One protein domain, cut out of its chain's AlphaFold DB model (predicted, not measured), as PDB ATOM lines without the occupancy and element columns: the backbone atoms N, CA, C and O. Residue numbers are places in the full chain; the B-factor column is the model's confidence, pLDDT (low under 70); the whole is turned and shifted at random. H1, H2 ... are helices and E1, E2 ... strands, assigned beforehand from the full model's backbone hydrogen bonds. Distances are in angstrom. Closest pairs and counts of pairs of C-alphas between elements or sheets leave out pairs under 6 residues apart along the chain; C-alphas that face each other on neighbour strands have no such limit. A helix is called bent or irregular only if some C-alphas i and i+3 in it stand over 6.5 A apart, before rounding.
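This is residues 603 to 785 of the 797 residues of an uncharacterized protein of Chloroflexi bacterium (UniProt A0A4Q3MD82). This is an elongated, mostly helical domain in three parts: at one end H2, H3 and H4 form an up-and-down bundle, with H1 and H5 packing on H3 from two sides; next comes a cluster of short helices, H6 to H12; at the far end is the hairpin of strands E1 and E2, from which H13 folds back onto H10. Residues 625 to 631, of which 625 and 626 belong to H1, stick out. The printed part has 183 residues, with named elements in the order H1 to H12, E1, E2, H13; the two strands make one antiparallel sheet. It is only just compact, close to loose, with a radius of gyration of the C-alphas of 19.0 A and spans of 64 by 40 by 31 A.

H1, residues 603 to 626, begins at C-alpha 603 (144.232, 132.940, 116.196) and is 35.2 A long. H2 is residues 635 to 650 (22.0 A), H3 653 to 665 (18.3 A), H4 668 to 683 (24.9 A) and H5 687 to 699 (18.5 A). H4 is irregular: C-alphas 680 and 683 are 7.1 A apart. Short helices follow: H6, 703 to 706; H7, 708 to 715; H8, 722 to 727; H9, 730 to 733; H10, 737 to 741; H11, 745 to 748; H12, 751 to 757. E1 is 760 to 764 and E2 770 to 774, each 13.2 A. H13, 775 to 783, ends at C-alpha 783 (167.476, 129.706, 84.294).

H1 touches H3 with residues 605 to 616 alone, closest at the C-alphas of Val 609 and Ala 654, 5.1 A. H2 and H3 form a helical hairpin at a shallow tilt of 26 degrees, closest at C-alphas 644 and 656, 5.2 A. H3 and H4, also a hairpin, have a tilt of 37 degrees, only just steep, closest at C-alphas 663 and 670, 4.4 A. H5 touches H7 (C-alphas 693 and 714, 4.3 A). H7 touches H8 and H9, and H6 only at the corner. H12 touches H8 (C-alphas 727 and 752, 4.4 A). H10 touches H6 and H13; H11 touches no helix. Across E1 and E2, N 763 and O 771 are within hydrogen-bond range at 2.8 A. Every O i to N i+4 pair is within range in H2, H3, H5, H7, H8, H10, H12 and H13; H1 has 19 of 20, H4 10 of 12, and H6, H9 and H11 are too short for one.

The farthest C-alphas, Glu 626 and Gln 767, are 67.5 A apart. The printed part has no cut and no long link. Mean pLDDT of the printed part is 72.9; 63 residues are under 70, among them 622 to 636 and 760 to 785.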
ATOM      1  N   LYS A 603     145.518 133.058 116.914       48.06
ATOM      2  CA  LYS A 603     144.232 132.940 116.196       48.06
ATOM      3  C   LYS A 603     143.426 134.236 116.182       48.06
ATOM      4  O   LYS A 603     142.682 134.472 115.238       48.06
ATOM      5  N   ILE A 604     143.529 135.045 117.235       46.25
ATOM      6  CA  ILE A 604     142.891 136.364 117.314       46.25
ATOM      7  C   ILE A 604     143.582 137.328 116.358       46.25
ATOM      8  O   ILE A 604     142.908 137.988 115.582       46.25
ATOM      9  N   GLU A 605     144.908 137.330 116.371       56.34
ATOM     10  CA  GLU A 605     145.750 138.150 115.514       56.34
ATOM     11  C   GLU A 605     145.640 137.745 114.039       56.34
ATOM     12  O   GLU A 605     145.490 138.603 113.180       56.34
ATOM     13  N   GLU A 606     145.613 136.449 113.725       66.50
ATOM     14  CA  GLU A 606     145.406 135.953 112.358       66.50
ATOM     15  C   GLU A 606     144.016 136.330 111.828       66.50
ATOM     16  O   GLU A 606     143.852 136.588 110.635       66.50
ATOM     17  N   GLN A 607     143.009 136.381 112.703       59.62
ATOM     18  CA  GLN A 607     141.663 136.790 112.321       59.62
ATOM     19  C   GLN A 607     141.541 138.310 112.166       59.62
ATOM     20  O   GLN A 607     140.931 138.753 111.202       59.62
ATOM     21  N   ASP A 608     142.189 139.100 113.023       65.69
ATOM     22  CA  ASP A 608     142.240 140.558 112.882       65.69
ATOM     23  C   ASP A 608     143.030 140.967 111.621       65.69
ATOM     24  O   ASP A 608     142.630 141.886 110.910       65.69
ATOM     25  N   VAL A 609     144.101 140.241 111.271       73.12
ATOM     26  CA  VAL A 609     144.838 140.427 110.007       73.12
ATOM     27  C   VAL A 609     143.961 140.096 108.795       73.12
ATOM     28  O   VAL A 609     144.014 140.820 107.804       73.12
ATOM     29  N   LYS A 610     143.124 139.050 108.863       73.06
ATOM     30  CA  LYS A 610     142.163 138.715 107.792       73.06
ATOM     31  C   LYS A 610     141.057 139.763 107.657       73.06
ATOM     32  O   LYS A 610     140.758 140.165 106.539       73.06
ATOM     33  N   ASP A 611     140.513 140.257 108.766       72.69
ATOM     34  CA  ASP A 611     139.488 141.308 108.759       72.69
ATOM     35  C   ASP A 611     140.049 142.624 108.172       72.69
ATOM     36  O   ASP A 611     139.387 143.286 107.369       72.69
ATOM     37  N   GLN A 612     141.300 142.974 108.500       76.12
ATOM     38  CA  GLN A 612     142.013 144.097 107.876       76.12
ATOM     39  C   GLN A 612     142.281 143.855 106.387       76.12
ATOM     40  O   GLN A 612     142.148 144.768 105.572       76.12
ATOM     41  N   GLN A 613     142.608 142.619 106.007       79.56
ATOM     42  CA  GLN A 613     142.805 142.255 104.610       79.56
ATOM     43  C   GLN A 613     141.497 142.423 103.806       79.56
ATOM     44  O   GLN A 613     141.486 143.011 102.723       79.56
ATOM     45  N   ASP A 614     140.363 142.004 104.359       77.38
ATOM     46  CA  ASP A 614     139.058 142.180 103.724       77.38
ATOM     47  C   ASP A 614     138.679 143.666 103.606       77.38
ATOM     48  O   ASP A 614     138.233 144.099 102.538       77.38
ATOM     49  N   LEU A 615     138.945 144.472 104.640       76.75
ATOM     50  CA  LEU A 615     138.709 145.918 104.624       76.75
ATOM     51  C   LEU A 615     139.524 146.614 103.526       76.75
ATOM     52  O   LEU A 615     138.946 147.310 102.688       76.75
ATOM     53  N   ILE A 616     140.838 146.384 103.480       78.19
ATOM     54  CA  ILE A 616     141.725 146.964 102.461       78.19
ATOM     55  C   ILE A 616     141.267 146.531 101.061       78.19
ATOM     56  O   ILE A 616     141.170 147.354 100.152       78.19
ATOM     57  N   SER A 617     140.886 145.261 100.884       76.25
ATOM     58  CA  SER A 617     140.401 144.765  99.592       76.25
ATOM     59  C   SER A 617     139.077 145.411  99.159       76.25
ATOM     60  O   SER A 617     138.876 145.656  97.969       76.25
ATOM     61  N   SER A 618     138.188 145.737 100.106       75.12
ATOM     62  CA  SER A 618     136.928 146.438  99.835       75.12
ATOM     63  C   SER A 618     137.151 147.903  99.452       75.12
ATOM     64  O   SER A 618     136.533 148.384  98.504       75.12
ATOM     65  N   GLN A 619     138.106 148.578 100.101       74.69
ATOM     66  CA  GLN A 619     138.511 149.939  99.748       74.69
ATOM     67  C   GLN A 619     139.104 149.990  98.334       74.69
ATOM     68  O   GLN A 619     138.754 150.870  97.549       74.69
ATOM     69  N   LEU A 620     139.941 149.012  97.972       73.19
ATOM     70  CA  LEU A 620     140.479 148.888  96.613       73.19
ATOM     71  C   LEU A 620     139.377 148.591  95.576       73.19
ATOM     72  O   LEU A 620     139.399 149.154  94.485       73.19
ATOM     73  N   ARG A 621     138.370 147.766  95.914       71.75
ATOM     74  CA  ARG A 621     137.219 147.500  95.025       71.75
ATOM     75  C   ARG A 621     136.341 148.727  94.799       71.75
ATOM     76  O   ARG A 621     136.006 148.991  93.654       71.75
ATOM     77  N   SER A 622     136.020 149.484  95.850       67.12
ATOM     78  CA  SER A 622     135.210 150.707  95.722       67.12
ATOM     79  C   SER A 622     135.869 151.751  94.819       67.12
ATOM     80  O   SER A 622     135.202 152.359  93.993       67.12
ATOM     81  N   ARG A 623     137.203 151.879  94.885       64.75
ATOM     82  CA  ARG A 623     137.967 152.743  93.975       64.75
ATOM     83  C   ARG A 623     137.884 152.250  92.526       64.75
ATOM     84  O   ARG A 623     137.762 153.052  91.607       64.75
ATOM     85  N   ARG A 624     137.943 150.933  92.315       65.06
ATOM     86  CA  ARG A 624     137.893 150.324  90.979       65.06
ATOM     87  C   ARG A 624     136.541 150.519  90.284       65.06
ATOM     88  O   ARG A 624     136.513 150.572  89.065       65.06
ATOM     89  N   GLU A 625     135.450 150.642  91.039       60.62
ATOM     90  CA  GLU A 625     134.117 150.965  90.500       60.62
ATOM     91  C   GLU A 625     133.984 152.441  90.078       60.62
ATOM     92  O   GLU A 625     133.110 152.773  89.287       60.62
ATOM     93  N   GLU A 626     134.873 153.317  90.552       56.66
ATOM     94  CA  GLU A 626     134.889 154.753  90.235       56.66
ATOM     95  C   GLU A 626     135.814 155.093  89.045       56.66
ATOM     96  O   GLU A 626     135.744 156.185  88.487       56.66
ATOM     97  N   THR A 627     136.676 154.159  88.617       55.56
ATOM     98  CA  THR A 627     137.629 154.355  87.508       55.56
ATOM     99  C   THR A 627     137.383 153.348  86.379       55.56
ATOM    100  O   THR A 627     137.867 152.219  86.411       55.56
ATOM    101  N   ASP A 628     136.659 153.773  85.341       49.19
ATOM    102  CA  ASP A 628     136.179 152.945  84.216       49.19
ATOM    103  C   ASP A 628     137.257 152.613  83.159       49.19
ATOM    104  O   ASP A 628     137.038 152.585  81.949       49.19
ATOM    105  N   SER A 629     138.492 152.374  83.588       50.97
ATOM    106  CA  SER A 629     139.574 151.989  82.684       50.97
ATOM    107  C   SER A 629     140.440 150.930  83.337       50.97
ATOM    108  O   SER A 629     140.893 151.083  84.468       50.97
ATOM    109  N   ALA A 630     140.714 149.855  82.593       48.44
ATOM    110  CA  ALA A 630     141.519 148.691  82.979       48.44
ATOM    111  C   ALA A 630     142.997 149.006  83.336       48.44
ATOM    112  O   ALA A 630     143.842 148.112  83.361       48.44
ATOM    113  N   GLY A 631     143.315 150.274  83.607       52.59
ATOM    114  CA  GLY A 631     144.648 150.827  83.752       52.59
ATOM    115  C   GLY A 631     145.293 150.712  85.130       52.59
ATOM    116  O   GLY A 631     146.501 150.888  85.185       52.59
ATOM    117  N   ASN A 632     144.600 150.387  86.231       55.78
ATOM    118  CA  ASN A 632     145.212 150.634  87.550       55.78
ATOM    119  C   ASN A 632     145.391 149.479  88.530       55.78
ATOM    120  O   ASN A 632     145.267 149.624  89.742       55.78
ATOM    121  N   ARG A 633     145.911 148.355  88.018       57.16
ATOM    122  CA  ARG A 633     146.658 147.412  88.874       57.16
ATOM    123  C   ARG A 633     147.975 147.992  89.399       57.16
ATOM    124  O   ARG A 633     148.584 147.308  90.206       57.16
ATOM    125  N   ILE A 634     148.437 149.157  88.928       61.19
ATOM    126  CA  ILE A 634     149.664 149.827  89.396       61.19
ATOM    127  C   ILE A 634     149.334 150.791  90.548       61.19
ATOM    128  O   ILE A 634     149.946 150.672  91.607       61.19
ATOM    129  N   GLU A 635     148.316 151.653  90.419       67.06
ATOM    130  CA  GLU A 635     147.864 152.515  91.531       67.06
ATOM    131  C   GLU A 635     147.365 151.733  92.748       67.06
ATOM    132  O   GLU A 635     147.592 152.164  93.879       67.06
ATOM    133  N   ASP A 636     146.737 150.571  92.545       69.88
ATOM    134  CA  ASP A 636     146.320 149.707  93.653       69.88
ATOM    135  C   ASP A 636     147.516 149.268  94.519       69.88
ATOM    136  O   ASP A 636     147.369 149.087  95.726       69.88
ATOM    137  N   GLN A 637     148.710 149.129  93.931       74.06
ATOM    138  CA  GLN A 637     149.920 148.701  94.646       74.06
ATOM    139  C   GLN A 637     150.583 149.865  95.355       74.06
ATOM    140  O   GLN A 637     150.933 149.728  96.519       74.06
ATOM    141  N   VAL A 638     150.669 151.020  94.693       78.56
ATOM    142  CA  VAL A 638     151.189 152.257  95.292       78.56
ATOM    143  C   VAL A 638     150.342 152.658  96.502       78.56
ATOM    144  O   VAL A 638     150.875 152.927  97.576       78.56
ATOM    145  N   LYS A 639     149.008 152.592  96.385       80.06
ATOM    146  CA  LYS A 639     148.105 152.861  97.513       80.06
ATOM    147  C   LYS A 639     148.277 151.839  98.636       80.06
ATOM    148  O   LYS A 639     148.174 152.185  99.807       80.06
ATOM    149  N   LEU A 640     148.532 150.577  98.300       83.69
ATOM    150  CA  LEU A 640     148.786 149.541  99.295       83.69
ATOM    151  C   LEU A 640     150.125 149.761 100.023       83.69
ATOM    152  O   LEU A 640     150.199 149.540 101.232       83.69
ATOM    153  N   GLY A 641     151.145 150.262  99.322       81.12
ATOM    154  CA  GLY A 641     152.394 150.747  99.911       81.12
ATOM    155  C   GLY A 641     152.184 151.930 100.855       81.12
ATOM    156  O   GLY A 641     152.728 151.954 101.959       81.12
ATOM    157  N   GLU A 642     151.322 152.873 100.479       82.00
ATOM    158  CA  GLU A 642     150.949 154.017 101.315       82.00
ATOM    159  C   GLU A 642     150.168 153.595 102.570       82.00
ATOM    160  O   GLU A 642     150.472 154.049 103.675       82.00
ATOM    161  N   ILE A 643     149.221 152.660 102.434       81.88
ATOM    162  CA  ILE A 643     148.506 152.048 103.565       81.88
ATOM    163  C   ILE A 643     149.498 151.362 104.507       81.88
ATOM    164  O   ILE A 643     149.415 151.551 105.721       81.88
ATOM    165  N   LEU A 644     150.465 150.612 103.967       85.56
ATOM    166  CA  LEU A 644     151.502 149.971 104.770       85.56
ATOM    167  C   LEU A 644     152.350 151.006 105.524       85.56
ATOM    168  O   LEU A 644     152.561 150.875 106.729       85.56
ATOM    169  N   LYS A 645     152.805 152.055 104.836       83.31
ATOM    170  CA  LYS A 645     153.587 153.142 105.432       83.31
ATOM    171  C   LYS A 645     152.815 153.829 106.564       83.31
ATOM    172  O   LYS A 645     153.357 154.004 107.654       83.31
ATOM    173  N   ASN A 646     151.540 154.145 106.346       80.94
ATOM    174  CA  ASN A 646     150.681 154.784 107.342       80.94
ATOM    175  C   ASN A 646     150.382 153.862 108.534       80.94
ATOM    176  O   ASN A 646     150.350 154.332 109.671       80.94
ATOM    177  N   ALA A 647     150.227 152.553 108.315       77.81
ATOM    178  CA  ALA A 647     150.064 151.570 109.389       77.81
ATOM    179  C   ALA A 647     151.320 151.473 110.275       77.81
ATOM    180  O   ALA A 647     151.220 151.424 111.501       77.81
ATOM    181  N   ILE A 648     152.514 151.526 109.673       74.94
ATOM    182  CA  ILE A 648     153.787 151.535 110.411       74.94
ATOM    183  C   ILE A 648     153.931 152.821 111.245       74.94
ATOM    184  O   ILE A 648     154.318 152.743 112.412       74.94
ATOM    185  N   ILE A 649     153.573 153.983 110.679       75.00
ATOM    186  CA  ILE A 649     153.624 155.289 111.367       75.00
ATOM    187  C   ILE A 649     152.618 155.354 112.525       75.00
ATOM    188  O   ILE A 649     152.952 155.812 113.613       75.00
ATOM    189  N   SER A 650     151.393 154.876 112.306       70.69
ATOM    190  CA  SER A 650     150.303 154.916 113.295       70.69
ATOM    191  C   SER A 650     150.398 153.841 114.383       70.69
ATOM    192  O   SER A 650     149.652 153.890 115.360       70.69
ATOM    193  N   GLY A 651     151.315 152.878 114.251       67.81
ATOM    194  CA  GLY A 651     151.468 151.784 115.209       67.81
ATOM    195  C   GLY A 651     150.473 150.632 115.031       67.81
ATOM    196  O   GLY A 651     150.349 149.796 115.928       67.81
ATOM    197  N   ASP A 652     149.777 150.558 113.893       74.75
ATOM    198  CA  ASP A 652     148.831 149.485 113.581       74.75
ATOM    199  C   ASP A 652     149.547 148.218 113.088       74.75
ATOM    200  O   ASP A 652     149.887 148.042 111.914       74.75
ATOM    201  N   LYS A 653     149.742 147.288 114.025       78.88
ATOM    202  CA  LYS A 653     150.403 145.997 113.800       78.88
ATOM    203  C   LYS A 653     149.606 145.077 112.873       78.88
ATOM    204  O   LYS A 653     150.212 144.325 112.111       78.88
ATOM    205  N   ALA A 654     148.274 145.100 112.937       75.19
ATOM    206  CA  ALA A 654     147.429 144.209 112.140       75.19
ATOM    207  C   ALA A 654     147.307 144.723 110.699       75.19
ATOM    208  O   ALA A 654     147.464 143.939 109.759       75.19
ATOM    209  N   GLY A 655     147.129 146.037 110.529       75.69
ATOM    210  CA  GLY A 655     147.128 146.699 109.225       75.69
ATOM    211  C   GLY A 655     148.459 146.546 108.488       75.69
ATOM    212  O   GLY A 655     148.472 146.185 107.310       75.69
ATOM    213  N   ALA A 656     149.589 146.697 109.190       78.94
ATOM    214  CA  ALA A 656     150.908 146.497 108.593       78.94
ATOM    215  C   ALA A 656     151.098 145.051 108.098       78.94
ATOM    216  O   ALA A 656     151.540 144.831 106.969       78.94
ATOM    217  N   LYS A 657     150.696 144.047 108.887       83.12
ATOM    218  CA  LYS A 657     150.769 142.627 108.494       83.12
ATOM    219  C   LYS A 657     149.854 142.298 107.313       83.12
ATOM    220  O   LYS A 657     150.278 141.609 106.386       83.12
ATOM    221  N   ALA A 658     148.628 142.817 107.311       81.94
ATOM    222  CA  ALA A 658     147.672 142.609 106.226       81.94
ATOM    223  C   ALA A 658     148.168 143.216 104.903       81.94
ATOM    224  O   ALA A 658     148.189 142.525 103.881       81.94
ATOM    225  N   ALA A 659     148.640 144.465 104.930       83.12
ATOM    226  CA  ALA A 659     149.173 145.140 103.749       83.12
ATOM    227  C   ALA A 659     150.438 144.446 103.214       83.12
ATOM    228  O   ALA A 659     150.575 144.260 102.009       83.12
ATOM    229  N   THR A 660     151.310 143.959 104.102       85.94
ATOM    230  CA  THR A 660     152.495 143.167 103.724       85.94
ATOM    231  C   THR A 660     152.116 141.868 103.020       85.94
ATOM    232  O   THR A 660     152.637 141.574 101.947       85.94
ATOM    233  N   ASN A 661     151.178 141.101 103.586       86.19
ATOM    234  CA  ASN A 661     150.722 139.838 103.001       86.19
ATOM    235  C   ASN A 661     150.108 140.050 101.612       86.19
ATOM    236  O   ASN A 661     150.334 139.252 100.703       86.19
ATOM    237  N   MET A 662     149.358 141.139 101.439       82.94
ATOM    238  CA  MET A 662     148.822 141.526 100.139       82.94
ATOM    239  C   MET A 662     149.920 141.933  99.152       82.94
ATOM    240  O   MET A 662     149.893 141.471  98.016       82.94
ATOM    241  N   LEU A 663     150.897 142.750  99.568       83.81
ATOM    242  CA  LEU A 663     152.006 143.190  98.711       83.81
ATOM    243  C   LEU A 663     152.859 142.015  98.233       83.81
ATOM    244  O   LEU A 663     153.153 141.913  97.046       83.81
ATOM    245  N   VAL A 664     153.196 141.082  99.126       84.25
ATOM    246  CA  VAL A 664     153.928 139.863  98.749       84.25
ATOM    247  C   VAL A 664     153.076 138.978  97.830       84.25
ATOM    248  O   VAL A 664     153.583 138.441  96.845       84.25
ATOM    249  N   GLY A 665     151.767 138.882  98.089       82.69
ATOM    250  CA  GLY A 665     150.818 138.128  97.262       82.69
ATOM    251  C   GLY A 665     150.612 138.683  95.846       82.69
ATOM    252  O   GLY A 665     150.179 137.947  94.961       82.69
ATOM    253  N   LEU A 666     150.953 139.952  95.601       79.62
ATOM    254  CA  LEU A 666     150.888 140.590  94.280       79.62
ATOM    255  C   LEU A 666     152.099 140.266  93.384       79.62
ATOM    256  O   LEU A 666     152.108 140.641  92.211       79.62
ATOM    257  N   GLY A 667     153.102 139.548  93.902       80.75
ATOM    258  CA  GLY A 667     154.290 139.143  93.151       80.75
ATOM    259  C   GLY A 667     155.283 140.289  92.938       80.75
ATOM    260  O   GLY A 667     155.393 141.193  93.760       80.75
ATOM    261  N   ASN A 668     156.034 140.258  91.833       80.69
ATOM    262  CA  ASN A 668     157.103 141.230  91.542       80.69
ATOM    263  C   ASN A 668     156.724 142.713  91.725       80.69
ATOM    264  O   ASN A 668     157.506 143.424  92.355       80.69
ATOM    265  N   PRO A 669     155.561 143.201  91.256       81.06
ATOM    266  CA  PRO A 669     155.264 144.622  91.377       81.06
ATOM    267  C   PRO A 669     154.922 145.020  92.832       81.06
ATOM    268  O   PRO A 669     155.331 146.087  93.282       81.06
ATOM    269  N   GLY A 670     154.310 144.130  93.628       82.06
ATOM    270  CA  GLY A 670     154.043 144.400  95.047       82.06
ATOM    271  C   GLY A 670     155.304 144.324  95.912       82.06
ATOM    272  O   GLY A 670     155.471 145.105  96.848       82.06
ATOM    273  N   LYS A 671     156.253 143.451  95.552       85.31
ATOM    274  CA  LYS A 671     157.581 143.389  96.185       85.31
ATOM    275  C   LYS A 671     158.417 144.642  95.910       85.31
ATOM    276  O   LYS A 671     159.154 145.077  96.792       85.31
ATOM    277  N   LYS A 672     158.270 145.262  94.735       86.00
ATOM    278  CA  LYS A 672     158.893 146.556  94.414       86.00
ATOM    279  C   LYS A 672     158.378 147.676  95.321       86.00
ATOM    280  O   LYS A 672     159.168 148.476  95.817       86.00
ATOM    281  N   GLU A 673     157.078 147.698  95.596       85.75
ATOM    282  CA  GLU A 673     156.512 148.677  96.524       85.75
ATOM    283  C   GLU A 673     156.919 148.389  97.978       85.75
ATOM    284  O   GLU A 673     157.312 149.293  98.711       85.75
ATOM    285  N   LEU A 674     156.946 147.117  98.388       86.25
ATOM    286  CA  LEU A 674     157.465 146.718  99.699       86.25
ATOM    287  C   LEU A 674     158.923 147.168  99.903       86.25
ATOM    288  O   LEU A 674     159.278 147.671 100.969       86.25
ATOM    289  N   ARG A 675     159.755 147.041  98.862       84.56
ATOM    290  CA  ARG A 675     161.142 147.528  98.810       84.56
ATOM    291  C   ARG A 675     161.212 149.050  98.976       84.56
ATOM    292  O   ARG A 675     162.050 149.529  99.735       84.56
ATOM    293  N   SER A 676     160.312 149.799  98.334       85.12
ATOM    294  CA  SER A 676     160.183 151.259  98.491       85.12
ATOM    295  C   SER A 676     159.859 151.646  99.940       85.12
ATOM    296  O   SER A 676     160.558 152.460 100.548       85.12
ATOM    297  N   VAL A 677     158.868 150.982 100.546       82.75
ATOM    298  CA  VAL A 677     158.474 151.220 101.942       82.75
ATOM    299  C   VAL A 677     159.612 150.881 102.907       82.75
ATOM    300  O   VAL A 677     159.897 151.667 103.807       82.75
ATOM    301  N   MET A 678     160.315 149.763 102.709       77.75
ATOM    302  CA  MET A 678     161.451 149.370 103.552       77.75
ATOM    303  C   MET A 678     162.687 150.261 103.370       77.75
ATOM    304  O   MET A 678     163.408 150.496 104.341       77.75
ATOM    305  N   GLY A 679     162.919 150.781 102.161       73.06
ATOM    306  CA  GLY A 679     163.975 151.751 101.871       73.06
ATOM    307  C   GLY A 679     163.714 153.122 102.503       73.06
ATOM    308  O   GLY A 679     164.634 153.731 103.039       73.06
ATOM    309  N   GLY A 680     162.454 153.572 102.523       65.50
ATOM    310  CA  GLY A 680     162.031 154.814 103.183       65.50
ATOM    311  C   GLY A 680     161.811 154.694 104.698       65.50
ATOM    312  O   GLY A 680     161.826 155.698 105.407       65.50
ATOM    313  N   ALA A 681     161.636 153.478 105.224       55.41
ATOM    314  CA  ALA A 681     161.430 153.217 106.652       55.41
ATOM    315  C   ALA A 681     162.705 153.320 107.508       55.41
ATOM    316  O   ALA A 681     162.633 153.173 108.729       55.41
ATOM    317  N   GLY A 682     163.862 153.603 106.898       50.72
ATOM    318  CA  GLY A 682     165.143 153.792 107.588       50.72
ATOM    319  C   GLY A 682     165.185 154.957 108.591       50.72
ATOM    320  O   GLY A 682     166.146 155.049 109.343       50.72
ATOM    321  N   GLY A 683     164.155 155.811 108.643       47.59
ATOM    322  CA  GLY A 683     164.027 156.900 109.623       47.59
ATOM    323  C   GLY A 683     162.964 156.694 110.714       47.59
ATOM    324  O   GLY A 683     162.771 157.585 111.535       47.59
ATOM    325  N   MET A 684     162.242 155.566 110.740       53.44
ATOM    326  CA  MET A 684     161.136 155.363 111.688       53.44
ATOM    327  C   MET A 684     161.579 154.572 112.928       53.44
ATOM    328  O   MET A 684     161.555 153.342 112.945       53.44
ATOM    329  N   ASN A 685     161.952 155.288 113.993       53.62
ATOM    330  CA  ASN A 685     162.203 154.727 115.326       53.62
ATOM    331  C   ASN A 685     160.886 154.430 116.064       53.62
ATOM    332  O   ASN A 685     160.497 155.155 116.979       53.62
ATOM    333  N   THR A 686     160.191 153.354 115.695       56.53
ATOM    334  CA  THR A 686     159.015 152.873 116.438       56.53
ATOM    335  C   THR A 686     159.079 151.357 116.612       56.53
ATOM    336  O   THR A 686     159.439 150.628 115.691       56.53
ATOM    337  N   ALA A 687     158.711 150.851 117.796       60.59
ATOM    338  CA  ALA A 687     158.656 149.412 118.108       60.59
ATOM    339  C   ALA A 687     157.839 148.589 117.079       60.59
ATOM    340  O   ALA A 687     158.031 147.383 116.918       60.59
ATOM    341  N   THR A 688     156.956 149.258 116.338       64.50
ATOM    342  CA  THR A 688     156.157 148.717 115.235       64.50
ATOM    343  C   THR A 688     156.996 148.375 114.000       64.50
ATOM    344  O   THR A 688     156.734 147.357 113.364       64.50
ATOM    345  N   ALA A 689     158.034 149.153 113.669       67.00
ATOM    346  CA  ALA A 689     158.904 148.887 112.520       67.00
ATOM    347  C   ALA A 689     159.753 147.619 112.722       67.00
ATOM    348  O   ALA A 689     159.901 146.815 111.799       67.00
ATOM    349  N   SER A 690     160.249 147.381 113.943       69.81
ATOM    350  CA  SER A 690     160.954 146.140 114.296       69.81
ATOM    351  C   SER A 690     160.037 144.915 114.277       69.81
ATOM    352  O   SER A 690     160.438 143.853 113.809       69.81
ATOM    353  N   GLU A 691     158.788 145.054 114.730       69.62
ATOM    354  CA  GLU A 691     157.811 143.959 114.690       69.62
ATOM    355  C   GLU A 691     157.321 143.649 113.268       69.62
ATOM    356  O   GLU A 691     157.110 142.485 112.928       69.62
ATOM    357  N   PHE A 692     157.176 144.668 112.419       80.88
ATOM    358  CA  PHE A 692     156.886 144.515 110.993       80.88
ATOM    359  C   PHE A 692     158.000 143.736 110.276       80.88
ATOM    360  O   PHE A 692     157.719 142.751 109.592       80.88
ATOM    361  N   ARG A 693     159.269 144.104 110.498       78.31
ATOM    362  CA  ARG A 693     160.424 143.377 109.943       78.31
ATOM    363  C   ARG A 693     160.478 141.928 110.438       78.31
ATOM    364  O   ARG A 693     160.566 141.006 109.629       78.31
ATOM    365  N   ALA A 694     160.277 141.708 111.739       77.81
ATOM    366  CA  ALA A 694     160.192 140.362 112.306       77.81
ATOM    367  C   ALA A 694     159.050 139.529 111.691       77.81
ATOM    368  O   ALA A 694     159.201 138.324 111.488       77.81
ATOM    369  N   ASN A 695     157.917 140.153 111.350       81.06
ATOM    370  CA  ASN A 695     156.802 139.468 110.704       81.06
ATOM    371  C   ASN A 695     157.136 138.991 109.284       81.06
ATOM    372  O   ASN A 695     156.766 137.868 108.934       81.06
ATOM    373  N   ILE A 696     157.854 139.809 108.507       82.94
ATOM    374  CA  ILE A 696     158.342 139.448 107.170       82.94
ATOM    375  C   ILE A 696     159.289 138.251 107.262       82.94
ATOM    376  O   ILE A 696     159.089 137.258 106.564       82.94
ATOM    377  N   ALA A 697     160.263 138.296 108.174       80.25
ATOM    378  CA  ALA A 697     161.227 137.212 108.351       80.25
ATOM    379  C   ALA A 697     160.570 135.883 108.783       80.25
ATOM    380  O   ALA A 697     161.008 134.814 108.362       80.25
ATOM    381  N   GLN A 698     159.508 135.936 109.597       79.31
ATOM    382  CA  GLN A 698     158.834 134.741 110.121       79.31
ATOM    383  C   GLN A 698     157.802 134.130 109.163       79.31
ATOM    384  O   GLN A 698     157.682 132.907 109.112       79.31
ATOM    385  N   ASN A 699     157.045 134.950 108.425       79.06
ATOM    386  CA  ASN A 699     155.902 134.472 107.632       79.06
ATOM    387  C   ASN A 699     156.154 134.443 106.120       79.06
ATOM    388  O   ASN A 699     155.394 133.800 105.401       79.06
ATOM    389  N   HIS A 700     157.222 135.084 105.635       82.38
ATOM    390  CA  HIS A 700     157.536 135.195 104.207       82.38
ATOM    391  C   HIS A 700     158.934 134.661 103.881       82.38
ATOM    392  O   HIS A 700     159.749 135.323 103.241       82.38
ATOM    393  N   SER A 701     159.221 133.423 104.292       79.00
ATOM    394  CA  SER A 701     160.505 132.757 104.011       79.00
ATOM    395  C   SER A 701     160.775 132.536 102.514       79.00
ATOM    396  O   SER A 701     161.931 132.440 102.104       79.00
ATOM    397  N   SER A 702     159.728 132.530 101.681       80.12
ATOM    398  CA  SER A 702     159.817 132.499 100.213       80.12
ATOM    399  C   SER A 702     160.474 133.748  99.612       80.12
ATOM    400  O   SER A 702     160.950 133.713  98.474       80.12
ATOM    401  N   LEU A 703     160.562 134.847 100.369       82.50
ATOM    402  CA  LEU A 703     161.309 136.029  99.949       82.50
ATOM    403  C   LEU A 703     162.811 135.753  99.897       82.50
ATOM    404  O   LEU A 703     163.487 136.343  99.073       82.50
ATOM    405  N   LYS A 704     163.349 134.790 100.656       82.75
ATOM    406  CA  LYS A 704     164.781 134.461 100.588       82.75
ATOM    407  C   LYS A 704     165.226 134.033  99.180       82.75
ATOM    408  O   LYS A 704     166.298 134.424  98.729       82.75
ATOM    409  N   SER A 705     164.406 133.256  98.471       79.75
ATOM    410  CA  SER A 705     164.711 132.784  97.113       79.75
ATOM    411  C   SER A 705     164.313 133.767  96.012       79.75
ATOM    412  O   SER A 705     164.696 133.565  94.869       79.75
ATOM    413  N   THR A 706     163.538 134.809  96.323       81.38
ATOM    414  CA  THR A 706     163.019 135.738  95.305       81.38
ATOM    415  C   THR A 706     163.495 137.183  95.474       81.38
ATOM    416  O   THR A 706     163.650 137.871  94.476       81.38
ATOM    417  N   ASP A 707     163.775 137.636  96.693       86.50
ATOM    418  CA  ASP A 707     164.265 138.971  97.055       86.50
ATOM    419  C   ASP A 707     165.089 138.883  98.361       86.50
ATOM    420  O   ASP A 707     164.615 139.180  99.464       86.50
ATOM    421  N   ALA A 708     166.334 138.414  98.237       83.94
ATOM    422  CA  ALA A 708     167.208 138.109  99.371       83.94
ATOM    423  C   ALA A 708     167.560 139.326 100.244       83.94
ATOM    424  O   ALA A 708     167.719 139.181 101.454       83.94
ATOM    425  N   ASP A 709     167.633 140.525  99.669       85.69
ATOM    426  CA  ASP A 709     167.915 141.764 100.396       85.69
ATOM    427  C   ASP A 709     166.747 142.235 101.266       85.69
ATOM    428  O   ASP A 709     166.968 142.654 102.400       85.69
ATOM    429  N   ILE A 710     165.507 142.099 100.785       86.50
ATOM    430  CA  ILE A 710     164.301 142.358 101.587       86.50
ATOM    431  C   ILE A 710     164.264 141.394 102.776       86.50
ATOM    432  O   ILE A 710     164.020 141.806 103.911       86.50
ATOM    433  N   TYR A 711     164.542 140.112 102.525       86.25
ATOM    434  CA  TYR A 711     164.569 139.088 103.566       86.25
ATOM    435  C   TYR A 711     165.695 139.321 104.590       86.25
ATOM    436  O   TYR A 711     165.461 139.216 105.794       86.25
ATOM    437  N   ALA A 712     166.899 139.687 104.138       84.81
ATOM    438  CA  ALA A 712     168.028 139.989 105.016       84.81
ATOM    439  C   ALA A 712     167.780 141.242 105.868       84.81
ATOM    440  O   ALA A 712     167.979 141.201 107.080       84.81
ATOM    441  N   ALA A 713     167.242 142.310 105.274       83.44
ATOM    442  CA  ALA A 713     166.875 143.524 106.001       83.44
ATOM    443  C   ALA A 713     165.734 143.295 107.009       83.44
ATOM    444  O   ALA A 713     165.674 143.958 108.042       83.44
ATOM    445  N   ALA A 714     164.825 142.356 106.738       82.00
ATOM    446  CA  ALA A 714     163.758 141.978 107.662       82.00
ATOM    447  C   ALA A 714     164.260 141.155 108.868       82.00
ATOM    448  O   ALA A 714     163.687 141.239 109.955       82.00
ATOM    449  N   GLY A 715     165.310 140.354 108.678       76.75
ATOM    450  CA  GLY A 715     165.914 139.517 109.718       76.75
ATOM    451  C   GLY A 715     167.014 140.198 110.538       76.75
ATOM    452  O   GLY A 715     167.530 139.587 111.474       76.75
ATOM    453  N   ASP A 716     167.391 141.431 110.194       78.00
ATOM    454  CA  ASP A 716     168.510 142.121 110.825       78.00
ATOM    455  C   ASP A 716     168.156 142.677 112.215       78.00
ATOM    456  O   ASP A 716     167.256 143.501 112.394       78.00
ATOM    457  N   THR A 717     168.920 142.238 113.214       66.00
ATOM    458  CA  THR A 717     168.781 142.658 114.616       66.00
ATOM    459  C   THR A 717     169.469 143.989 114.910       66.00
ATOM    460  O   THR A 717     169.163 144.613 115.924       66.00
ATOM    461  N   GLN A 718     170.357 144.449 114.023       69.75
ATOM    462  CA  GLN A 718     171.056 145.730 114.153       69.75
ATOM    463  C   GLN A 718     170.295 146.903 113.529       69.75
ATOM    464  O   GLN A 718     170.793 148.028 113.537       69.75
ATOM    465  N   ASN A 719     169.068 146.661 113.047       66.81
ATOM    466  CA  ASN A 719     168.171 147.682 112.507       66.81
ATOM    467  C   ASN A 719     168.784 148.466 111.330       66.81
ATOM    468  O   ASN A 719     168.474 149.643 111.138       66.81
ATOM    469  N   GLN A 720     169.667 147.837 110.551       74.00
ATOM    470  CA  GLN A 720     170.306 148.502 109.426       74.00
ATOM    471  C   GLN A 720     169.292 148.663 108.288       74.00
ATOM    472  O   GLN A 720     168.430 147.813 108.044       74.00
ATOM    473  N   GLY A 721     169.364 149.804 107.602       72.94
ATOM    474  CA  GLY A 721     168.465 150.115 106.497       72.94
ATOM    475  C   GLY A 721     168.616 149.134 105.332       72.94
ATOM    476  O   GLY A 721     169.648 148.486 105.162       72.94
ATOM    477  N   LEU A 722     167.592 149.072 104.478       82.94
ATOM    478  CA  LEU A 722     167.595 148.212 103.292       82.94
ATOM    479  C   LEU A 722     168.805 148.471 102.371       82.94
ATOM    480  O   LEU A 722     169.341 147.537 101.783       82.94
ATOM    481  N   SER A 723     169.281 149.717 102.306       81.62
ATOM    482  CA  SER A 723     170.459 150.115 101.526       81.62
ATOM    483  C   SER A 723     171.743 149.388 101.944       81.62
ATOM    484  O   SER A 723     172.560 149.059 101.085       81.62
ATOM    485  N   HIS A 724     171.904 149.073 103.234       83.94
ATOM    486  CA  HIS A 724     173.053 148.311 103.718       83.94
ATOM    487  C   HIS A 724     173.064 146.909 103.099       83.94
ATOM    488  O   HIS A 724     174.052 146.506 102.490       83.94
ATOM    489  N   HIS A 725     171.927 146.211 103.140       83.75
ATOM    490  CA  HIS A 725     171.770 144.854 102.598       83.75
ATOM    491  C   HIS A 725     171.786 144.801 101.063       83.75
ATOM    492  O   HIS A 725     172.223 143.812 100.490       83.75
ATOM    493  N   GLN A 726     171.401 145.884 100.384       84.62
ATOM    494  CA  GLN A 726     171.561 146.024  98.927       84.62
ATOM    495  C   GLN A 726     173.028 146.196  98.510       84.62
ATOM    496  O   GLN A 726     173.429 145.824  97.402       84.62
ATOM    497  N   SER A 727     173.848 146.770  99.390       80.75
ATOM    498  CA  SER A 727     175.285 146.934  99.173       80.75
ATOM    499  C   SER A 727     176.127 145.798  99.767       80.75
ATOM    500  O   SER A 727     177.278 145.625  99.376       80.75
ATOM    501  N   SER A 728     175.587 144.976 100.659       82.25
ATOM    502  CA  SER A 728     176.346 143.881 101.257       82.25
ATOM    503  C   SER A 728     176.450 142.686 100.309       82.25
ATOM    504  O   SER A 728     175.464 142.243  99.719       82.25
ATOM    505  N   MET A 729     177.666 142.159 100.153       78.44
ATOM    506  CA  MET A 729     177.907 140.935  99.384       78.44
ATOM    507  C   MET A 729     177.392 139.702 100.145       78.44
ATOM    508  O   MET A 729     176.808 138.806  99.535       78.44
ATOM    509  N   ASP A 730     177.515 139.705 101.477       81.31
ATOM    510  CA  ASP A 730     177.168 138.589 102.373       81.31
ATOM    511  C   ASP A 730     175.696 138.171 102.267       81.31
ATOM    512  O   ASP A 730     175.359 136.991 102.377       81.31
ATOM    513  N   THR A 731     174.819 139.134 101.971       83.00
ATOM    514  CA  THR A 731     173.386 138.926 101.723       83.00
ATOM    515  C   THR A 731     173.124 137.923 100.593       83.00
ATOM    516  O   THR A 731     172.136 137.188 100.631       83.00
ATOM    517  N   TYR A 732     174.020 137.861  99.604       80.94
ATOM    518  CA  TYR A 732     173.874 137.050  98.394       80.94
ATOM    519  C   TYR A 732     174.868 135.883  98.309       80.94
ATOM    520  O   TYR A 732     174.686 134.967  97.501       80.94
ATOM    521  N   GLU A 733     175.915 135.868  99.135       77.38
ATOM    522  CA  GLU A 733     176.902 134.785  99.127       77.38
ATOM    523  C   GLU A 733     176.285 133.438  99.526       77.38
ATOM    524  O   GLU A 733     176.504 132.444  98.838       77.38
ATOM    525  N   GLY A 734     175.437 133.417 100.559       74.25
ATOM    526  CA  GLY A 734     174.842 132.195 101.120       74.25
ATOM    527  C   GLY A 734     173.667 131.575 100.345       74.25
ATOM    528  O   GLY A 734     173.002 130.685 100.879       74.25
ATOM    529  N   LEU A 735     173.357 132.049  99.134       77.44
ATOM    530  CA  LEU A 735     172.274 131.520  98.290       77.44
ATOM    531  C   LEU A 735     172.766 130.366  97.405       77.44
ATOM    532  O   LEU A 735     173.876 130.403  96.876       77.44
ATOM    533  N   THR A 736     171.937 129.351  97.167       79.06
ATOM    534  CA  THR A 736     172.260 128.342  96.143       79.06
ATOM    535  C   THR A 736     172.134 128.933  94.734       79.06
ATOM    536  O   THR A 736     171.465 129.949  94.535       79.06
ATOM    537  N   ASN A 737     172.748 128.301  93.730       72.00
ATOM    538  CA  ASN A 737     172.667 128.778  92.342       72.00
ATOM    539  C   ASN A 737     171.213 128.836  91.830       72.00
ATOM    540  O   ASN A 737     170.844 129.789  91.146       72.00
ATOM    541  N   ASP A 738     170.354 127.909  92.263       74.81
ATOM    542  CA  ASP A 738     168.922 127.911  91.929       74.81
ATOM    543  C   ASP A 738     168.141 129.024  92.651       74.81
ATOM    544  O   ASP A 738     167.235 129.643  92.087       74.81
ATOM    545  N   GLN A 739     168.516 129.343  93.895       75.31
ATOM    546  CA  GLN A 739     167.952 130.475  94.644       75.31
ATOM    547  C   GLN A 739     168.400 131.826  94.087       75.31
ATOM    548  O   GLN A 739     167.699 132.820  94.255       75.31
ATOM    549  N   LEU A 740     169.562 131.871  93.437       76.38
ATOM    550  CA  LEU A 740     170.086 133.054  92.765       76.38
ATOM    551  C   LEU A 740     169.426 133.246  91.387       76.38
ATOM    552  O   LEU A 740     169.099 134.370  91.013       76.38
ATOM    553  N   ALA A 741     169.128 132.152  90.675       72.31
ATOM    554  CA  ALA A 741     168.409 132.169  89.395       72.31
ATOM    555  C   ALA A 741     166.951 132.652  89.516       72.31
ATOM    556  O   ALA A 741     166.406 133.244  88.575       72.31
ATOM    557  N   THR A 742     166.340 132.427  90.682       79.25
ATOM    558  CA  THR A 742     164.943 132.767  90.999       79.25
ATOM    559  C   THR A 742     164.757 134.154  91.632       79.25
ATOM    560  O   THR A 742     163.618 134.563  91.872       79.25
ATOM    561  N   GLN A 743     165.843 134.917  91.824       82.44
ATOM    562  CA  GLN A 743     165.778 136.298  92.310       82.44
ATOM    563  C   GLN A 743     165.070 137.236  91.319       82.44
ATOM    564  O   GLN A 743     165.142 137.080  90.094       82.44
ATOM    565  N   SER A 744     164.407 138.254  91.865       81.12
ATOM    566  CA  SER A 744     163.780 139.340  91.121       81.12
ATOM    567  C   SER A 744     164.838 140.206  90.425       81.12
ATOM    568  O   SER A 744     165.974 140.327  90.887       81.12
ATOM    569  N   GLY A 745     164.461 140.844  89.310       77.31
ATOM    570  CA  GLY A 745     165.355 141.770  88.605       77.31
ATOM    571  C   GLY A 745     165.809 142.937  89.490       77.31
ATOM    572  O   GLY A 745     166.977 143.307  89.463       77.31
ATOM    573  N   ASP A 746     164.918 143.449  90.344       81.31
ATOM    574  CA  ASP A 746     165.226 144.531  91.287       81.31
ATOM    575  C   ASP A 746     166.200 144.088  92.399       81.31
ATOM    576  O   ASP A 746     166.997 144.892  92.876       81.31
ATOM    577  N   SER A 747     166.173 142.811  92.803       81.00
ATOM    578  CA  SER A 747     167.135 142.229  93.753       81.00
ATOM    579  C   SER A 747     168.517 142.028  93.116       81.00
ATOM    580  O   SER A 747     169.537 142.320  93.740       81.00
ATOM    581  N   LEU A 748     168.565 141.572  91.859       78.75
ATOM    582  CA  LEU A 748     169.811 141.284  91.133       78.75
ATOM    583  C   LEU A 748     170.554 142.538  90.652       78.75
ATOM    584  O   LEU A 748     171.773 142.500  90.491       78.75
ATOM    585  N   ASN A 749     169.840 143.649  90.460       79.75
ATOM    586  CA  ASN A 749     170.418 144.927  90.039       79.75
ATOM    587  C   ASN A 749     171.141 145.684  91.172       79.75
ATOM    588  O   ASN A 749     171.656 146.779  90.949       79.75
ATOM    589  N   ASN A 750     171.201 145.123  92.384       81.81
ATOM    590  CA  ASN A 750     171.888 145.736  93.517       81.81
ATOM    591  C   ASN A 750     173.393 145.442  93.506       81.81
ATOM    592  O   ASN A 750     173.831 144.341  93.169       81.81
ATOM    593  N   SER A 751     174.195 146.407  93.967       74.56
ATOM    594  CA  SER A 751     175.663 146.305  93.935       74.56
ATOM    595  C   SER A 751     176.230 145.098  94.703       74.56
ATOM    596  O   SER A 751     177.250 144.543  94.293       74.56
ATOM    597  N   GLY A 752     175.573 144.656  95.783       76.94
ATOM    598  CA  GLY A 752     175.937 143.444  96.523       76.94
ATOM    599  C   GLY A 752     175.712 142.158  95.719       76.94
ATOM    600  O   GLY A 752     176.587 141.292  95.688       76.94
ATOM    601  N   ALA A 753     174.593 142.068  94.993       78.62
ATOM    602  CA  ALA A 753     174.277 140.931  94.128       78.62
ATOM    603  C   ALA A 753     175.247 140.844  92.943       78.62
ATOM    604  O   ALA A 753     175.789 139.775  92.666       78.62
ATOM    605  N   THR A 754     175.536 141.975  92.291       78.50
ATOM    606  CA  THR A 754     176.501 142.036  91.183       78.50
ATOM    607  C   THR A 754     177.883 141.536  91.614       78.50
ATOM    608  O   THR A 754     178.499 140.745  90.900       78.50
ATOM    609  N   ARG A 755     178.346 141.921  92.813       76.06
ATOM    610  CA  ARG A 755     179.608 141.424  93.385       76.06
ATOM    611  C   ARG A 755     179.566 139.928  93.705       76.06
ATOM    612  O   ARG A 755     180.514 139.220  93.388       76.06
ATOM    613  N   ALA A 756     178.470 139.427  94.276       75.75
ATOM    614  CA  ALA A 756     178.327 138.011  94.629       75.75
ATOM    615  C   ALA A 756     178.222 137.069  93.411       75.75
ATOM    616  O   ALA A 756     178.600 135.899  93.504       75.75
ATOM    617  N   ILE A 757     177.705 137.567  92.283       74.44
ATOM    618  CA  ILE A 757     177.570 136.835  91.011       74.44
ATOM    619  C   ILE A 757     178.895 136.798  90.236       74.44
ATOM    620  O   ILE A 757     179.164 135.826  89.530       74.44
ATOM    621  N   ALA A 758     179.732 137.825  90.392       72.81
ATOM    622  CA  ALA A 758     181.061 137.904  89.788       72.81
ATOM    623  C   ALA A 758     182.113 137.015  90.484       72.81
ATOM    624  O   ALA A 758     183.257 136.973  90.045       72.81
ATOM    625  N   LYS A 759     181.746 136.316  91.568       73.00
ATOM    626  CA  LYS A 759     182.633 135.403  92.297       73.00
ATOM    627  C   LYS A 759     182.796 134.088  91.532       73.00
ATOM    628  O   LYS A 759     181.817 133.519  91.045       73.00
ATOM    629  N   ASP A 760     184.019 133.586  91.470       67.69
ATOM    630  CA  ASP A 760     184.316 132.288  90.871       67.69
ATOM    631  C   ASP A 760     183.988 131.135  91.834       67.69
ATOM    632  O   ASP A 760     184.184 131.246  93.047       67.69
ATOM    633  N   VAL A 761     183.460 130.030  91.297       62.31
ATOM    634  CA  VAL A 761     183.096 128.817  92.049       62.31
ATOM    635  C   VAL A 761     183.881 127.627  91.502       62.31
ATOM    636  O   VAL A 761     183.910 127.404  90.293       62.31
ATOM    637  N   GLU A 762     184.500 126.849  92.394       59.91
ATOM    638  CA  GLU A 762     185.138 125.574  92.050       59.91
ATOM    639  C   GLU A 762     184.095 124.450  92.017       59.91
ATOM    640  O   GLU A 762     183.385 124.212  92.996       59.91
ATOM    641  N   ILE A 763     184.019 123.741  90.896       59.88
ATOM    642  CA  ILE A 763     183.199 122.545  90.704       59.88
ATOM    643  C   ILE A 763     184.156 121.364  90.566       59.88
ATOM    644  O   ILE A 763     185.115 121.437  89.802       59.88
ATOM    645  N   VAL A 764     183.919 120.289  91.315       59.03
ATOM    646  CA  VAL A 764     184.745 119.075  91.261       59.03
ATOM    647  C   VAL A 764     183.980 118.003  90.497       59.03
ATOM    648  O   VAL A 764     182.836 117.714  90.847       59.03
ATOM    649  N   ASP A 765     184.579 117.449  89.446       63.44
ATOM    650  CA  ASP A 765     183.981 116.343  88.691       63.44
ATOM    651  C   ASP A 765     184.052 115.007  89.472       63.44
ATOM    652  O   ASP A 765     184.716 114.901  90.507       63.44
ATOM    653  N   GLU A 766     183.380 113.950  88.986       56.06
ATOM    654  CA  GLU A 766     183.448 112.610  89.611       56.06
ATOM    655  C   GLU A 766     184.869 112.010  89.625       56.06
ATOM    656  O   GLU A 766     185.118 111.025  90.320       56.06
ATOM    657  N   GLN A 767     185.798 112.581  88.854       68.00
ATOM    658  CA  GLN A 767     187.199 112.171  88.772       68.00
ATOM    659  C   GLN A 767     188.107 112.974  89.723       68.00
ATOM    660  O   GLN A 767     189.298 112.682  89.820       68.00
ATOM    661  N   GLY A 768     187.559 113.934  90.477       57.69
ATOM    662  CA  GLY A 768     188.298 114.773  91.421       57.69
ATOM    663  C   GLY A 768     188.974 116.002  90.797       57.69
ATOM    664  O   GLY A 768     189.706 116.708  91.497       57.69
ATOM    665  N   THR A 769     188.741 116.285  89.515       64.88
ATOM    666  CA  THR A 769     189.293 117.441  88.794       64.88
ATOM    667  C   THR A 769     188.497 118.696  89.132       64.88
ATOM    668  O   THR A 769     187.268 118.702  89.060       64.88
ATOM    669  N   ARG A 770     189.189 119.778  89.509       60.72
ATOM    670  CA  ARG A 770     188.551 121.056  89.857       60.72
ATOM    671  C   ARG A 770     188.466 121.975  88.643       60.72
ATOM    672  O   ARG A 770     189.486 122.295  88.038       60.72
ATOM    673  N   HIS A 771     187.265 122.446  88.341       66.69
ATOM    674  CA  HIS A 771     186.979 123.431  87.306       66.69
ATOM    675  C   HIS A 771     186.470 124.722  87.941       66.69
ATOM    676  O   HIS A 771     185.539 124.694  88.743       66.69
ATOM    677  N   THR A 772     187.050 125.857  87.565       61.38
ATOM    678  CA  THR A 772     186.622 127.172  88.052       61.38
ATOM    679  C   THR A 772     185.642 127.790  87.062       61.38
ATOM    680  O   THR A 772     185.985 128.006  85.902       61.38
ATOM    681  N   VAL A 773     184.417 128.064  87.510       64.81
ATOM    682  CA  VAL A 773     183.358 128.668  86.694       64.81
ATOM    683  C   VAL A 773     182.816 129.902  87.409       64.81
ATOM    684  O   VAL A 773     182.466 129.842  88.588       64.81
ATOM    685  N   THR A 774     182.718 131.029  86.702       68.56
ATOM    686  CA  THR A 774     182.113 132.250  87.248       68.56
ATOM    687  C   THR A 774     180.651 131.992  87.603       68.56
ATOM    688  O   THR A 774     179.867 131.538  86.772       68.56
ATOM    689  N   ARG A 775     180.237 132.290  88.837       69.62
ATOM    690  CA  ARG A 775     178.904 131.919  89.345       69.62
ATOM    691  C   ARG A 775     177.755 132.411  88.459       69.62
ATOM    692  O   ARG A 775     176.758 131.709  88.297       69.62
ATOM    693  N   GLY A 776     177.898 133.582  87.836       64.31
ATOM    694  CA  GLY A 776     176.911 134.130  86.901       64.31
ATOM    695  C   GLY A 776     176.613 133.263  85.676       64.31
ATOM    696  O   GLY A 776     175.455 133.199  85.261       64.31
ATOM    697  N   THR A 777     177.595 132.544  85.125       62.88
ATOM    698  CA  THR A 777     177.357 131.654  83.975       62.88
ATOM    699  C   THR A 777     176.599 130.391  84.392       62.88
ATOM    700  O   THR A 777     175.687 129.970  83.680       62.88
ATOM    701  N   ALA A 778     176.866 129.853  85.586       60.59
ATOM    702  CA  ALA A 778     176.114 128.733  86.161       60.59
ATOM    703  C   ALA A 778     174.637 129.086  86.451       60.59
ATOM    704  O   ALA A 778     173.736 128.275  86.234       60.59
ATOM    705  N   VAL A 779     174.370 130.319  86.894       62.44
ATOM    706  CA  VAL A 779     173.009 130.822  87.158       62.44
ATOM    707  C   VAL A 779     172.202 130.996  85.866       62.44
ATOM    708  O   VAL A 779     171.020 130.650  85.823       62.44
ATOM    709  N   LEU A 780     172.828 131.501  84.796       58.88
ATOM    710  CA  LEU A 780     172.190 131.637  83.482       58.88
ATOM    711  C   LEU A 780     171.838 130.272  82.868       58.88
ATOM    712  O   LEU A 780     170.759 130.132  82.293       58.88
ATOM    713  N   ALA A 781     172.694 129.262  83.054       57.19
ATOM    714  CA  ALA A 781     172.429 127.889  82.625       57.19
ATOM    715  C   ALA A 781     171.224 127.264  83.361       57.19
ATOM    716  O   ALA A 781     170.342 126.701  82.713       57.19
ATOM    717  N   SER A 782     171.128 127.445  84.688       56.75
ATOM    718  CA  SER A 782     169.977 126.997  85.501       56.75
ATOM    719  C   SER A 782     168.656 127.653  85.050       56.75
ATOM    720  O   SER A 782     167.631 126.985  84.906       56.75
ATOM    721  N   LYS A 783     168.675 128.952  84.714       55.56
ATOM    722  CA  LYS A 783     167.476 129.706  84.294       55.56
ATOM    723  C   LYS A 783     166.957 129.335  82.898       55.56
ATOM    724  O   LYS A 783     165.768 129.498  82.632       55.56
ATOM    725  N   ALA A 784     167.826 128.837  82.019       50.03
ATOM    726  CA  ALA A 784     167.470 128.436  80.659       50.03
ATOM    727  C   ALA A 784     166.787 127.056  80.577       50.03
ATOM    728  O   ALA A 784     166.428 126.626  79.482       50.03
ATOM    729  N   GLY A 785     166.612 126.342  81.700       48.12
ATOM    730  CA  GLY A 785     166.070 124.976  81.699       48.12
ATOM    731  C   GLY A 785     166.927 123.993  80.898       48.12
ATOM    732  O   GLY A 785     166.460 122.916  80.526       48.12
TER     733      GLY A 785